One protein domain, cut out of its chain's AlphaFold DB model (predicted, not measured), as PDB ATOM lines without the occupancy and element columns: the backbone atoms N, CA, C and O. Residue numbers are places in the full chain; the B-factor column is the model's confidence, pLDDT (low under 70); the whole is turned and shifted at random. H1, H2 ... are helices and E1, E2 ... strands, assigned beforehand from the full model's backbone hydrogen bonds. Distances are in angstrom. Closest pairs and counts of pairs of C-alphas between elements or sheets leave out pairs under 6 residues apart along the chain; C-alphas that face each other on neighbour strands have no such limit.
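What this domain is: This is residues 333 to 395 and 403 to 423 of the 517 residues of the protein "Major paralogous domain-containing protein" of Fibrobacter sp. UWR3 (UniProt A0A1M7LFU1). Little of this domain is regular: one short helix, H1, sits between two small antiparallel sheets, E4 E5 E6 and E1 E2 E3, and a long loop, residues 377 to 395, folds back to pair briefly with E4. The printed part has 84 residues, of which 32 are in named elements, one helix and six strands in the order E1 E2 E3 H1 E4 E5 E6 along the chain, and the class is mostly strand, with 26 of those 32 residues in strands. The whole is compact, radius of gyration of the C-alphas 12.7 A, spanning 33 by 30 by 20 A.

How they stand to each other: E5, residues 407 to 412, is antiparallel to E4, residues 373 to 376, with N 374 and O 409 2.9 A apart, and forms a hairpin with E6, residues 418 to 421, with N 410 and O 420 2.9 A apart. H1, residues 356 to 361, every O i to N i+4 pair within hydrogen-bond range, is on this sheet, height 8.5 A. It is also on the meander, successive antiparallel neighbours, of E1, residues 333 to 335, E2, residues 343 to 347, and E3, residues 350 to 353, height 9.6 A.

Where its parts are: E5 measures 16.1 A. C-alpha 333 is at (137.576, 156.914, 130.572), C-alpha 421 at (151.237, 159.781, 143.076).

The domain as a whole: Residues 396 to 402 are cut out, a 13.7 A gap between C-alphas 395 and 403. Residues 375 to 395 and 403 to 407 are under pLDDT 70.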
ATOM      1  N   LEU A 333     136.702 156.444 131.643       88.44
ATOM      2  CA  LEU A 333     137.576 156.914 130.572       88.44
ATOM      3  C   LEU A 333     137.474 156.015 129.339       88.44
ATOM      4  O   LEU A 333     137.537 154.792 129.440       88.44
ATOM      5  N   VAL A 334     137.391 156.638 128.166       86.94
ATOM      6  CA  VAL A 334     137.411 155.968 126.858       86.94
ATOM      7  C   VAL A 334     138.483 156.583 125.967       86.94
ATOM      8  O   VAL A 334     138.654 157.800 125.931       86.94
ATOM      9  N   MET A 335     139.220 155.752 125.234       82.00
ATOM     10  CA  MET A 335     140.206 156.225 124.257       82.00
ATOM     11  C   MET A 335     139.506 156.639 122.958       82.00
ATOM     12  O   MET A 335     138.524 156.010 122.566       82.00
ATOM     13  N   SER A 336     140.015 157.663 122.264       81.94
ATOM     14  CA  SER A 336     139.547 157.976 120.909       81.94
ATOM     15  C   SER A 336     139.854 156.811 119.963       81.94
ATOM     16  O   SER A 336     140.953 156.255 119.971       81.94
ATOM     17  N   GLU A 337     138.890 156.465 119.106       79.88
ATOM     18  CA  GLU A 337     139.075 155.449 118.062       79.88
ATOM     19  C   GLU A 337     139.997 155.928 116.930       79.88
ATOM     20  O   GLU A 337     140.604 155.116 116.231       79.88
ATOM     21  N   THR A 338     140.108 157.246 116.738       77.88
ATOM     22  CA  THR A 338     140.859 157.851 115.627       77.88
ATOM     23  C   THR A 338     142.228 158.391 116.027       77.88
ATOM     24  O   THR A 338     143.100 158.513 115.168       77.88
ATOM     25  N   ASP A 339     142.433 158.709 117.308       79.88
ATOM     26  CA  ASP A 339     143.699 159.228 117.825       79.88
ATOM     27  C   ASP A 339     144.052 158.576 119.167       79.88
ATOM     28  O   ASP A 339     143.508 158.914 120.214       79.88
ATOM     29  N   SER A 340     145.036 157.675 119.161       77.38
ATOM     30  CA  SER A 340     145.474 156.956 120.367       77.38
ATOM     31  C   SER A 340     146.061 157.848 121.469       77.38
ATOM     32  O   SER A 340     146.359 157.349 122.553       77.38
ATOM     33  N   THR A 341     146.310 159.130 121.190       78.12
ATOM     34  CA  THR A 341     146.828 160.099 122.167       78.12
ATOM     35  C   THR A 341     145.731 160.884 122.878       78.12
ATOM     36  O   THR A 341     146.014 161.549 123.875       78.12
ATOM     37  N   VAL A 342     144.487 160.773 122.409       83.06
ATOM     38  CA  VAL A 342     143.328 161.474 122.957       83.06
ATOM     39  C   VAL A 342     142.425 160.479 123.680       83.06
ATOM     40  O   VAL A 342     142.148 159.385 123.186       83.06
ATOM     41  N   ALA A 343     141.933 160.871 124.849       87.56
ATOM     42  CA  ALA A 343     140.909 160.136 125.576       87.56
ATOM     43  C   ALA A 343     139.845 161.097 126.100       87.56
ATOM     44  O   ALA A 343     140.064 162.309 126.175       87.56
ATOM     45  N   TYR A 344     138.704 160.545 126.488       91.38
ATOM     46  CA  TYR A 344     137.581 161.289 127.029       91.38
ATOM     47  C   TYR A 344     137.177 160.713 128.374       91.38
ATOM     48  O   TYR A 344     137.149 159.499 128.554       91.38
ATOM     49  N   VAL A 345     136.857 161.599 129.306       92.12
ATOM     50  CA  VAL A 345     136.357 161.269 130.637       92.12
ATOM     51  C   VAL A 345     134.899 161.686 130.716       92.12
ATOM     52  O   VAL A 345     134.543 162.795 130.303       92.12
ATOM     53  N   TYR A 346     134.064 160.804 131.254       92.50
ATOM     54  CA  TYR A 346     132.701 161.141 131.620       92.50
ATOM     55  C   TYR A 346     132.709 161.857 132.973       92.50
ATOM     56  O   TYR A 346     133.108 161.281 133.981       92.50
ATOM     57  N   ASP A 347     132.324 163.130 132.980       92.69
ATOM     58  CA  ASP A 347     132.362 164.015 134.144       92.69
ATOM     59  C   ASP A 347     131.027 164.755 134.277       92.69
ATOM     60  O   ASP A 347     130.619 165.524 133.396       92.69
ATOM     61  N   ASN A 348     130.321 164.505 135.379       90.38
ATOM     62  CA  ASN A 348     129.078 165.169 135.756       90.38
ATOM     63  C   ASN A 348     128.023 165.167 134.628       90.38
ATOM     64  O   ASN A 348     127.399 166.184 134.307       90.38
ATOM     65  N   GLY A 349     127.837 164.002 134.006       87.50
ATOM     66  CA  GLY A 349     126.823 163.797 132.974       87.50
ATOM     67  C   GLY A 349     127.246 164.184 131.554       87.50
ATOM     68  O   GLY A 349     126.396 164.225 130.664       87.50
ATOM     69  N   LYS A 350     128.520 164.533 131.327       89.88
ATOM     70  CA  LYS A 350     129.031 164.941 130.013       89.88
ATOM     71  C   LYS A 350     130.420 164.384 129.759       89.88
ATOM     72  O   LYS A 350     131.230 164.264 130.667       89.88
ATOM     73  N   TRP A 351     130.724 164.130 128.494       91.75
ATOM     74  CA  TRP A 351     132.088 163.836 128.082       91.75
ATOM     75  C   TRP A 351     132.923 165.111 128.000       91.75
ATOM     76  O   TRP A 351     132.466 166.149 127.509       91.75
ATOM     77  N   ARG A 352     134.173 165.013 128.440       92.75
ATOM     78  CA  ARG A 352     135.220 166.014 128.225       92.75
ATOM     79  C   ARG A 352     136.513 165.327 127.824       92.75
ATOM     80  O   ARG A 352     136.684 164.139 128.067       92.75
ATOM     81  N   GLU A 353     137.431 166.075 127.232       92.44
ATOM     82  CA  GLU A 353     138.780 165.570 126.986       92.44
ATOM     83  C   GLU A 353     139.481 165.250 128.317       92.44
ATOM     84  O   GLU A 353     139.346 165.981 129.308       92.44
ATOM     85  N   ALA A 354     140.179 164.119 128.344       91.31
ATOM     86  CA  ALA A 354     140.971 163.668 129.475       91.31
ATOM     87  C   ALA A 354     142.310 164.409 129.503       91.31
ATOM     88  O   ALA A 354     142.943 164.613 128.465       91.31
ATOM     89  N   ASN A 355     142.788 164.769 130.689       90.88
ATOM     90  CA  ASN A 355     144.141 165.300 130.823       90.88
ATOM     91  C   ASN A 355     145.192 164.177 130.894       90.88
ATOM     92  O   ASN A 355     144.881 163.001 131.078       90.88
ATOM     93  N   ALA A 356     146.471 164.547 130.792       87.69
ATOM     94  CA  ALA A 356     147.573 163.586 130.745       87.69
ATOM     95  C   ALA A 356     147.635 162.643 131.962       87.69
ATOM     96  O   ALA A 356     148.005 161.481 131.806       87.69
ATOM     97  N   SER A 357     147.275 163.115 133.163       88.62
ATOM     98  CA  SER A 357     147.264 162.268 134.364       88.62
ATOM     99  C   SER A 357     146.123 161.252 134.336       88.62
ATOM    100  O   SER A 357     146.317 160.104 134.722       88.62
ATOM    101  N   GLU A 358     144.961 161.646 133.815       89.00
ATOM    102  CA  GLU A 358     143.790 160.779 133.669       89.00
ATOM    103  C   GLU A 358     144.035 159.697 132.622       89.00
ATOM    104  O   GLU A 358     143.769 158.529 132.884       89.00
ATOM    105  N   ILE A 359     144.643 160.056 131.486       84.06
ATOM    106  CA  ILE A 359     145.088 159.094 130.465       84.06
ATOM    107  C   ILE A 359     146.119 158.131 131.059       84.06
ATOM    108  O   ILE A 359     146.044 156.923 130.852       84.06
ATOM    109  N   PHE A 360     147.088 158.658 131.815       79.94
ATOM    110  CA  PHE A 360     148.130 157.841 132.423       79.94
ATOM    111  C   PHE A 360     147.566 156.842 133.438       79.94
ATOM    112  O   PHE A 360     147.989 155.684 133.450       79.94
ATOM    113  N   VAL A 361     146.628 157.267 134.284       79.75
ATOM    114  CA  VAL A 361     145.974 156.398 135.271       79.75
ATOM    115  C   VAL A 361     144.945 155.471 134.614       79.75
ATOM    116  O   VAL A 361     144.802 154.335 135.054       79.75
ATOM    117  N   GLY A 362     144.308 155.901 133.525       79.62
ATOM    118  CA  GLY A 362     143.226 155.181 132.845       79.62
ATOM    119  C   GLY A 362     141.838 155.480 133.418       79.62
ATOM    120  O   GLY A 362     140.904 154.731 133.159       79.62
ATOM    121  N   MET A 363     141.699 156.550 134.205       85.88
ATOM    122  CA  MET A 363     140.445 156.982 134.830       85.88
ATOM    123  C   MET A 363     140.457 158.498 135.030       85.88
ATOM    124  O   MET A 363     141.501 159.101 135.275       85.88
ATOM    125  N   GLY A 364     139.289 159.120 134.952       90.06
ATOM    126  CA  GLY A 364     139.084 160.529 135.250       90.06
ATOM    127  C   GLY A 364     139.287 160.859 136.724       90.06
ATOM    128  O   GLY A 364     138.817 160.140 137.598       90.06
ATOM    129  N   CYS A 365     139.954 161.973 137.007       92.38
ATOM    130  CA  CYS A 365     139.951 162.588 138.327       92.38
ATOM    131  C   CYS A 365     138.789 163.580 138.340       92.38
ATOM    132  O   CYS A 365     138.900 164.716 137.881       92.38
ATOM    133  N   VAL A 366     137.634 163.100 138.783       93.56
ATOM    134  CA  VAL A 366     136.365 163.839 138.786       93.56
ATOM    135  C   VAL A 366     135.921 164.132 140.209       93.56
ATOM    136  O   VAL A 366     136.465 163.595 141.175       93.56
ATOM    137  N   LYS A 367     134.905 164.985 140.358       92.12
ATOM    138  CA  LYS A 367     134.492 165.466 141.679       92.12
ATOM    139  C   LYS A 367     134.059 164.352 142.632       92.12
ATOM    140  O   LYS A 367     134.299 164.451 143.831       92.12
ATOM    141  N   SER A 368     133.411 163.316 142.109       89.31
ATOM    142  CA  SER A 368     132.986 162.156 142.897       89.31
ATOM    143  C   SER A 368     134.151 161.307 143.421       89.31
ATOM    144  O   SER A 368     133.961 160.576 144.389       89.31
ATOM    145  N   LEU A 369     135.343 161.438 142.827       88.75
ATOM    146  CA  LEU A 369     136.551 160.690 143.171       88.75
ATOM    147  C   LEU A 369     137.582 161.528 143.948       88.75
ATOM    148  O   LEU A 369     138.682 161.046 144.203       88.75
ATOM    149  N   ASP A 370     137.258 162.758 144.358       90.38
ATOM    150  CA  ASP A 370     138.186 163.621 145.105       90.38
ATOM    151  C   ASP A 370     138.688 162.956 146.391       90.38
ATOM    152  O   ASP A 370     137.906 162.410 147.174       90.38
ATOM    153  N   GLY A 371     140.006 162.973 146.597       83.81
ATOM    154  CA  GLY A 371     140.655 162.308 147.726       83.81
ATOM    155  C   GLY A 371     140.595 160.775 147.698       83.81
ATOM    156  O   GLY A 371     141.076 160.133 148.631       83.81
ATOM    157  N   THR A 372     140.027 160.168 146.652       83.94
ATOM    158  CA  THR A 372     139.966 158.708 146.514       83.94
ATOM    159  C   THR A 372     141.322 158.172 146.078       83.94
ATOM    160  O   THR A 372     141.942 158.702 145.153       83.94
ATOM    161  N   LEU A 373     141.774 157.110 146.748       79.19
ATOM    162  CA  LEU A 373     142.970 156.358 146.382       79.19
ATOM    163  C   LEU A 373     142.631 155.296 145.340       79.19
ATOM    164  O   LEU A 373     141.699 154.514 145.524       79.19
ATOM    165  N   VAL A 374     143.428 155.251 144.279       75.25
ATOM    166  CA  VAL A 374     143.303 154.282 143.190       75.25
ATOM    167  C   VAL A 374     144.655 153.664 142.909       75.25
ATOM    168  O   VAL A 374     145.665 154.361 142.832       75.25
ATOM    169  N   GLN A 375     144.672 152.352 142.732       69.12
ATOM    170  CA  GLN A 375     145.879 151.582 142.478       69.12
ATOM    171  C   GLN A 375     145.893 151.111 141.023       69.12
ATOM    172  O   GLN A 375     144.891 150.603 140.516       69.12
ATOM    173  N   LYS A 376     147.026 151.308 140.342       61.91
ATOM    174  CA  LYS A 376     147.232 150.819 138.977       61.91
ATOM    175  C   LYS A 376     148.010 149.506 139.030       61.91
ATOM    176  O   LYS A 376     149.213 149.514 139.294       61.91
ATOM    177  N   ASP A 377     147.329 148.394 138.770       55.47
ATOM    178  CA  ASP A 377     147.953 147.069 138.763       55.47
ATOM    179  C   ASP A 377     148.621 146.775 137.414       55.47
ATOM    180  O   ASP A 377     148.059 147.010 136.342       55.47
ATOM    181  N   GLY A 378     149.850 146.255 137.464       49.88
ATOM    182  CA  GLY A 378     150.653 145.943 136.279       49.88
ATOM    183  C   GLY A 378     150.339 144.597 135.614       49.88
ATOM    184  O   GLY A 378     150.813 144.367 134.503       49.88
ATOM    185  N   ASP A 379     149.575 143.705 136.260       48.62
ATOM    186  CA  ASP A 379     149.415 142.304 135.829       48.62
ATOM    187  C   ASP A 379     147.967 141.846 135.550       48.62
ATOM    188  O   ASP A 379     147.753 140.678 135.221       48.62
ATOM    189  N   GLY A 380     146.970 142.733 135.670       48.28
ATOM    190  CA  GLY A 380     145.556 142.407 135.419       48.28
ATOM    191  C   GLY A 380     144.973 141.292 136.307       48.28
ATOM    192  O   GLY A 380     143.919 140.739 135.985       48.28
ATOM    193  N   SER A 381     145.627 140.921 137.412       41.91
ATOM    194  CA  SER A 381     145.224 139.791 138.252       41.91
ATOM    195  C   SER A 381     144.415 140.247 139.467       41.91
ATOM    196  O   SER A 381     144.944 140.392 140.559       41.91
ATOM    197  N   LYS A 382     143.097 140.397 139.273       43.84
ATOM    198  CA  LYS A 382     142.040 140.440 140.310       43.84
ATOM    199  C   LYS A 382     142.364 141.277 141.558       43.84
ATOM    200  O   LYS A 382     142.744 140.755 142.604       43.84
ATOM    201  N   CYS A 383     142.074 142.566 141.460       45.25
ATOM    202  CA  CYS A 383     142.138 143.486 142.584       45.25
ATOM    203  C   CYS A 383     141.045 143.203 143.639       45.25
ATOM    204  O   CYS A 383     139.907 142.887 143.288       45.25
ATOM    205  N   ASN A 384     141.383 143.327 144.928       42.69
ATOM    206  CA  ASN A 384     140.478 143.099 146.072       42.69
ATOM    207  C   ASN A 384     140.137 144.399 146.841       42.69
ATOM    208  O   ASN A 384     139.686 144.344 147.984       42.69
ATOM    209  N   TRP A 385     140.376 145.570 146.237       45.81
ATOM    210  CA  TRP A 385     140.046 146.888 146.801       45.81
ATOM    211  C   TRP A 385     138.834 147.514 146.103       45.81
ATOM    212  O   TRP A 385     138.504 147.168 144.972       45.81
ATOM    213  N   THR A 386     138.179 148.465 146.775       43.12
ATOM    214  CA  THR A 386     136.939 149.109 146.309       43.12
ATOM    215  C   THR A 386     137.091 149.897 144.993       43.12
ATOM    216  O   THR A 386     136.095 150.072 144.302       43.12
ATOM    217  N   TYR A 387     138.303 150.346 144.618       50.12
ATOM    218  CA  TYR A 387     138.549 151.186 143.430       50.12
ATOM    219  C   TYR A 387     139.865 150.823 142.709       50.12
ATOM    220  O   TYR A 387     140.902 151.447 142.937       50.12
ATOM    221  N   CYS A 388     139.834 149.821 141.827       50.16
ATOM    222  CA  CYS A 388     140.979 149.431 140.988       50.16
ATOM    223  C   CYS A 388     140.645 149.541 139.497       50.16
ATOM    224  O   CYS A 388     139.495 149.326 139.119       50.16
ATOM    225  N   ILE A 389     141.646 149.832 138.653       50.41
ATOM    226  CA  ILE A 389     141.471 149.979 137.196       50.41
ATOM    227  C   ILE A 389     142.284 148.915 136.448       50.41
ATOM    228  O   ILE A 389     143.474 148.738 136.709       50.41
ATOM    229  N   GLU A 390     141.663 148.256 135.468       47.06
ATOM    230  CA  GLU A 390     142.361 147.420 134.485       47.06
ATOM    231  C   GLU A 390     143.088 148.312 133.459       47.06
ATOM    232  O   GLU A 390     142.488 149.184 132.833       47.06
ATOM    233  N   ALA A 391     144.400 148.128 133.287       46.25
ATOM    234  CA  ALA A 391     145.214 148.999 132.440       46.25
ATOM    235  C   ALA A 391     144.756 149.002 130.965       46.25
ATOM    236  O   ALA A 391     144.831 147.983 130.277       46.25
ATOM    237  N   VAL A 392     144.389 150.174 130.438       41.91
ATOM    238  CA  VAL A 392     144.183 150.375 128.998       41.91
ATOM    239  C   VAL A 392     145.539 150.720 128.359       41.91
ATOM    240  O   VAL A 392     146.106 151.779 128.607       41.91
ATOM    241  N   ASN A 393     146.056 149.789 127.546       46.97
ATOM    242  CA  ASN A 393     147.300 149.832 126.750       46.97
ATOM    243  C   ASN A 393     148.644 149.731 127.506       46.97
ATOM    244  O   ASN A 393     149.356 150.712 127.718       46.97
ATOM    245  N   GLY A 394     149.051 148.489 127.801       40.53
ATOM    246  CA  GLY A 394     150.329 148.134 128.434       40.53
ATOM    247  C   GLY A 394     151.298 147.307 127.572       40.53
ATOM    248  O   GLY A 394     151.753 146.267 128.034       40.53
ATOM    249  N   PHE A 395     151.659 147.733 126.352       38.09
ATOM    250  CA  PHE A 395     152.702 147.039 125.567       38.09
ATOM    251  C   PHE A 395     153.682 147.986 124.857       38.09
ATOM    252  O   PHE A 395     153.277 148.886 124.122       38.09
ATOM    253  N   MET A 403     159.399 146.821 136.011       36.91
ATOM    254  CA  MET A 403     159.529 147.186 137.448       36.91
ATOM    255  C   MET A 403     158.344 147.046 138.443       36.91
ATOM    256  O   MET A 403     157.189 147.051 138.035       36.91
ATOM    257  N   PRO A 404     158.651 146.821 139.747       41.16
ATOM    258  CA  PRO A 404     157.761 146.186 140.714       41.16
ATOM    259  C   PRO A 404     156.975 147.215 141.550       41.16
ATOM    260  O   PRO A 404     157.359 148.379 141.630       41.16
ATOM    261  N   ASP A 405     155.913 146.735 142.195       45.56
ATOM    262  CA  ASP A 405     155.088 147.421 143.196       45.56
ATOM    263  C   ASP A 405     154.038 148.359 142.577       45.56
ATOM    264  O   ASP A 405     154.316 149.425 142.036       45.56
ATOM    265  N   SER A 406     152.784 147.937 142.664       57.81
ATOM    266  CA  SER A 406     151.584 148.697 142.330       57.81
ATOM    267  C   SER A 406     151.614 150.134 142.878       57.81
ATOM    268  O   SER A 406     151.551 150.351 144.090       57.81
ATOM    269  N   GLN A 407     151.708 151.119 141.980       68.44
ATOM    270  CA  GLN A 407     151.718 152.540 142.325       68.44
ATOM    271  C   GLN A 407     150.285 153.049 142.509       68.44
ATOM    272  O   GLN A 407     149.442 152.886 141.622       68.44
ATOM    273  N   SER A 408     150.028 153.700 143.643       75.88
ATOM    274  CA  SER A 408     148.737 154.328 143.927       75.88
ATOM    275  C   SER A 408     148.742 155.816 143.606       75.88
ATOM    276  O   SER A 408     149.771 156.492 143.691       75.88
ATOM    277  N   PHE A 409     147.565 156.328 143.281       85.06
ATOM    278  CA  PHE A 409     147.298 157.717 142.954       85.06
ATOM    279  C   PHE A 409     146.129 158.223 143.790       85.06
ATOM    280  O   PHE A 409     145.209 157.469 144.096       85.06
ATOM    281  N   ILE A 410     146.161 159.503 144.141       88.00
ATOM    282  CA  ILE A 410     145.047 160.206 144.774       88.00
ATOM    283  C   ILE A 410     144.555 161.301 143.828       88.00
ATOM    284  O   ILE A 410     145.357 162.023 143.226       88.00
ATOM    285  N   CYS A 411     143.240 161.391 143.645       91.06
ATOM    286  CA  CYS A 411     142.646 162.450 142.836       91.06
ATOM    287  C   CYS A 411     142.630 163.753 143.638       91.06
ATOM    288  O   CYS A 411     142.195 163.782 144.789       91.06
ATOM    289  N   ASN A 412     143.125 164.827 143.025       91.81
ATOM    290  CA  ASN A 412     143.193 166.155 143.616       91.81
ATOM    291  C   ASN A 412     142.473 167.165 142.714       91.81
ATOM    292  O   ASN A 412     142.944 167.474 141.614       91.81
ATOM    293  N   LEU A 413     141.358 167.717 143.197       89.06
ATOM    294  CA  LEU A 413     140.582 168.756 142.510       89.06
ATOM    295  C   LEU A 413     141.140 170.177 142.701       89.06
ATOM    296  O   LEU A 413     140.386 171.114 142.972       89.06
ATOM    297  N   GLY A 414     142.455 170.365 142.596       81.50
ATOM    298  CA  GLY A 414     143.081 171.687 142.653       81.50
ATOM    299  C   GLY A 414     142.627 172.619 141.513       81.50
ATOM    300  O   GLY A 414     141.503 172.583 141.027       81.50
ATOM    301  N   HIS A 415     143.515 173.485 141.017       78.69
ATOM    302  CA  HIS A 415     143.148 174.352 139.882       78.69
ATOM    303  C   HIS A 415     142.783 173.558 138.606       78.69
ATOM    304  O   HIS A 415     141.998 174.026 137.784       78.69
ATOM    305  N   GLN A 416     143.353 172.360 138.458       82.50
ATOM    306  CA  GLN A 416     143.052 171.382 137.415       82.50
ATOM    307  C   GLN A 416     142.941 170.002 138.086       82.50
ATOM    308  O   GLN A 416     143.889 169.624 138.784       82.50
ATOM    309  N   PRO A 417     141.840 169.252 137.893       90.25
ATOM    310  CA  PRO A 417     141.708 167.905 138.443       90.25
ATOM    311  C   PRO A 417     142.840 167.004 137.954       90.25
ATOM    312  O   PRO A 417     143.035 166.856 136.750       90.25
ATOM    313  N   THR A 418     143.631 166.448 138.866       93.50
ATOM    314  CA  THR A 418     144.843 165.697 138.509       93.50
ATOM    315  C   THR A 418     145.015 164.496 139.425       93.50
ATOM    316  O   THR A 418     144.871 164.615 140.642       93.50
ATOM    317  N   TRP A 419     145.392 163.353 138.852       90.25
ATOM    318  CA  TRP A 419     145.914 162.234 139.630       90.25
ATOM    319  C   TRP A 419     147.365 162.495 140.016       90.25
ATOM    320  O   TRP A 419     148.228 162.674 139.152       90.25
ATOM    321  N   VAL A 420     147.648 162.489 141.314       90.19
ATOM    322  CA  VAL A 420     149.010 162.617 141.841       90.19
ATOM    323  C   VAL A 420     149.430 161.316 142.505       90.19
ATOM    324  O   VAL A 420     148.597 160.619 143.076       90.19
ATOM    325  N   ALA A 421     150.714 160.967 142.409       84.81
ATOM    326  CA  ALA A 421     151.237 159.781 143.076       84.81
ATOM    327  C   ALA A 421     150.971 159.887 144.584       84.81
ATOM    328  O   ALA A 421     151.379 160.865 145.216       84.81
ATOM    329  N   ALA A 422     150.281 158.891 145.131       81.50
ATOM    330  CA  ALA A 422     149.962 158.845 146.543       81.50
ATOM    331  C   ALA A 422     151.239 158.626 147.359       81.50
ATOM    332  O   ALA A 422     152.140 157.868 146.987       81.50
ATOM    333  N   THR A 423     151.297 159.292 148.497       77.00
ATOM    334  CA  THR A 423     152.338 159.145 149.506       77.00
ATOM    335  C   THR A 423     151.787 158.369 150.695       77.00
ATOM    336  O   THR A 423     150.582 158.182 150.830       77.00
TER     337      THR A 423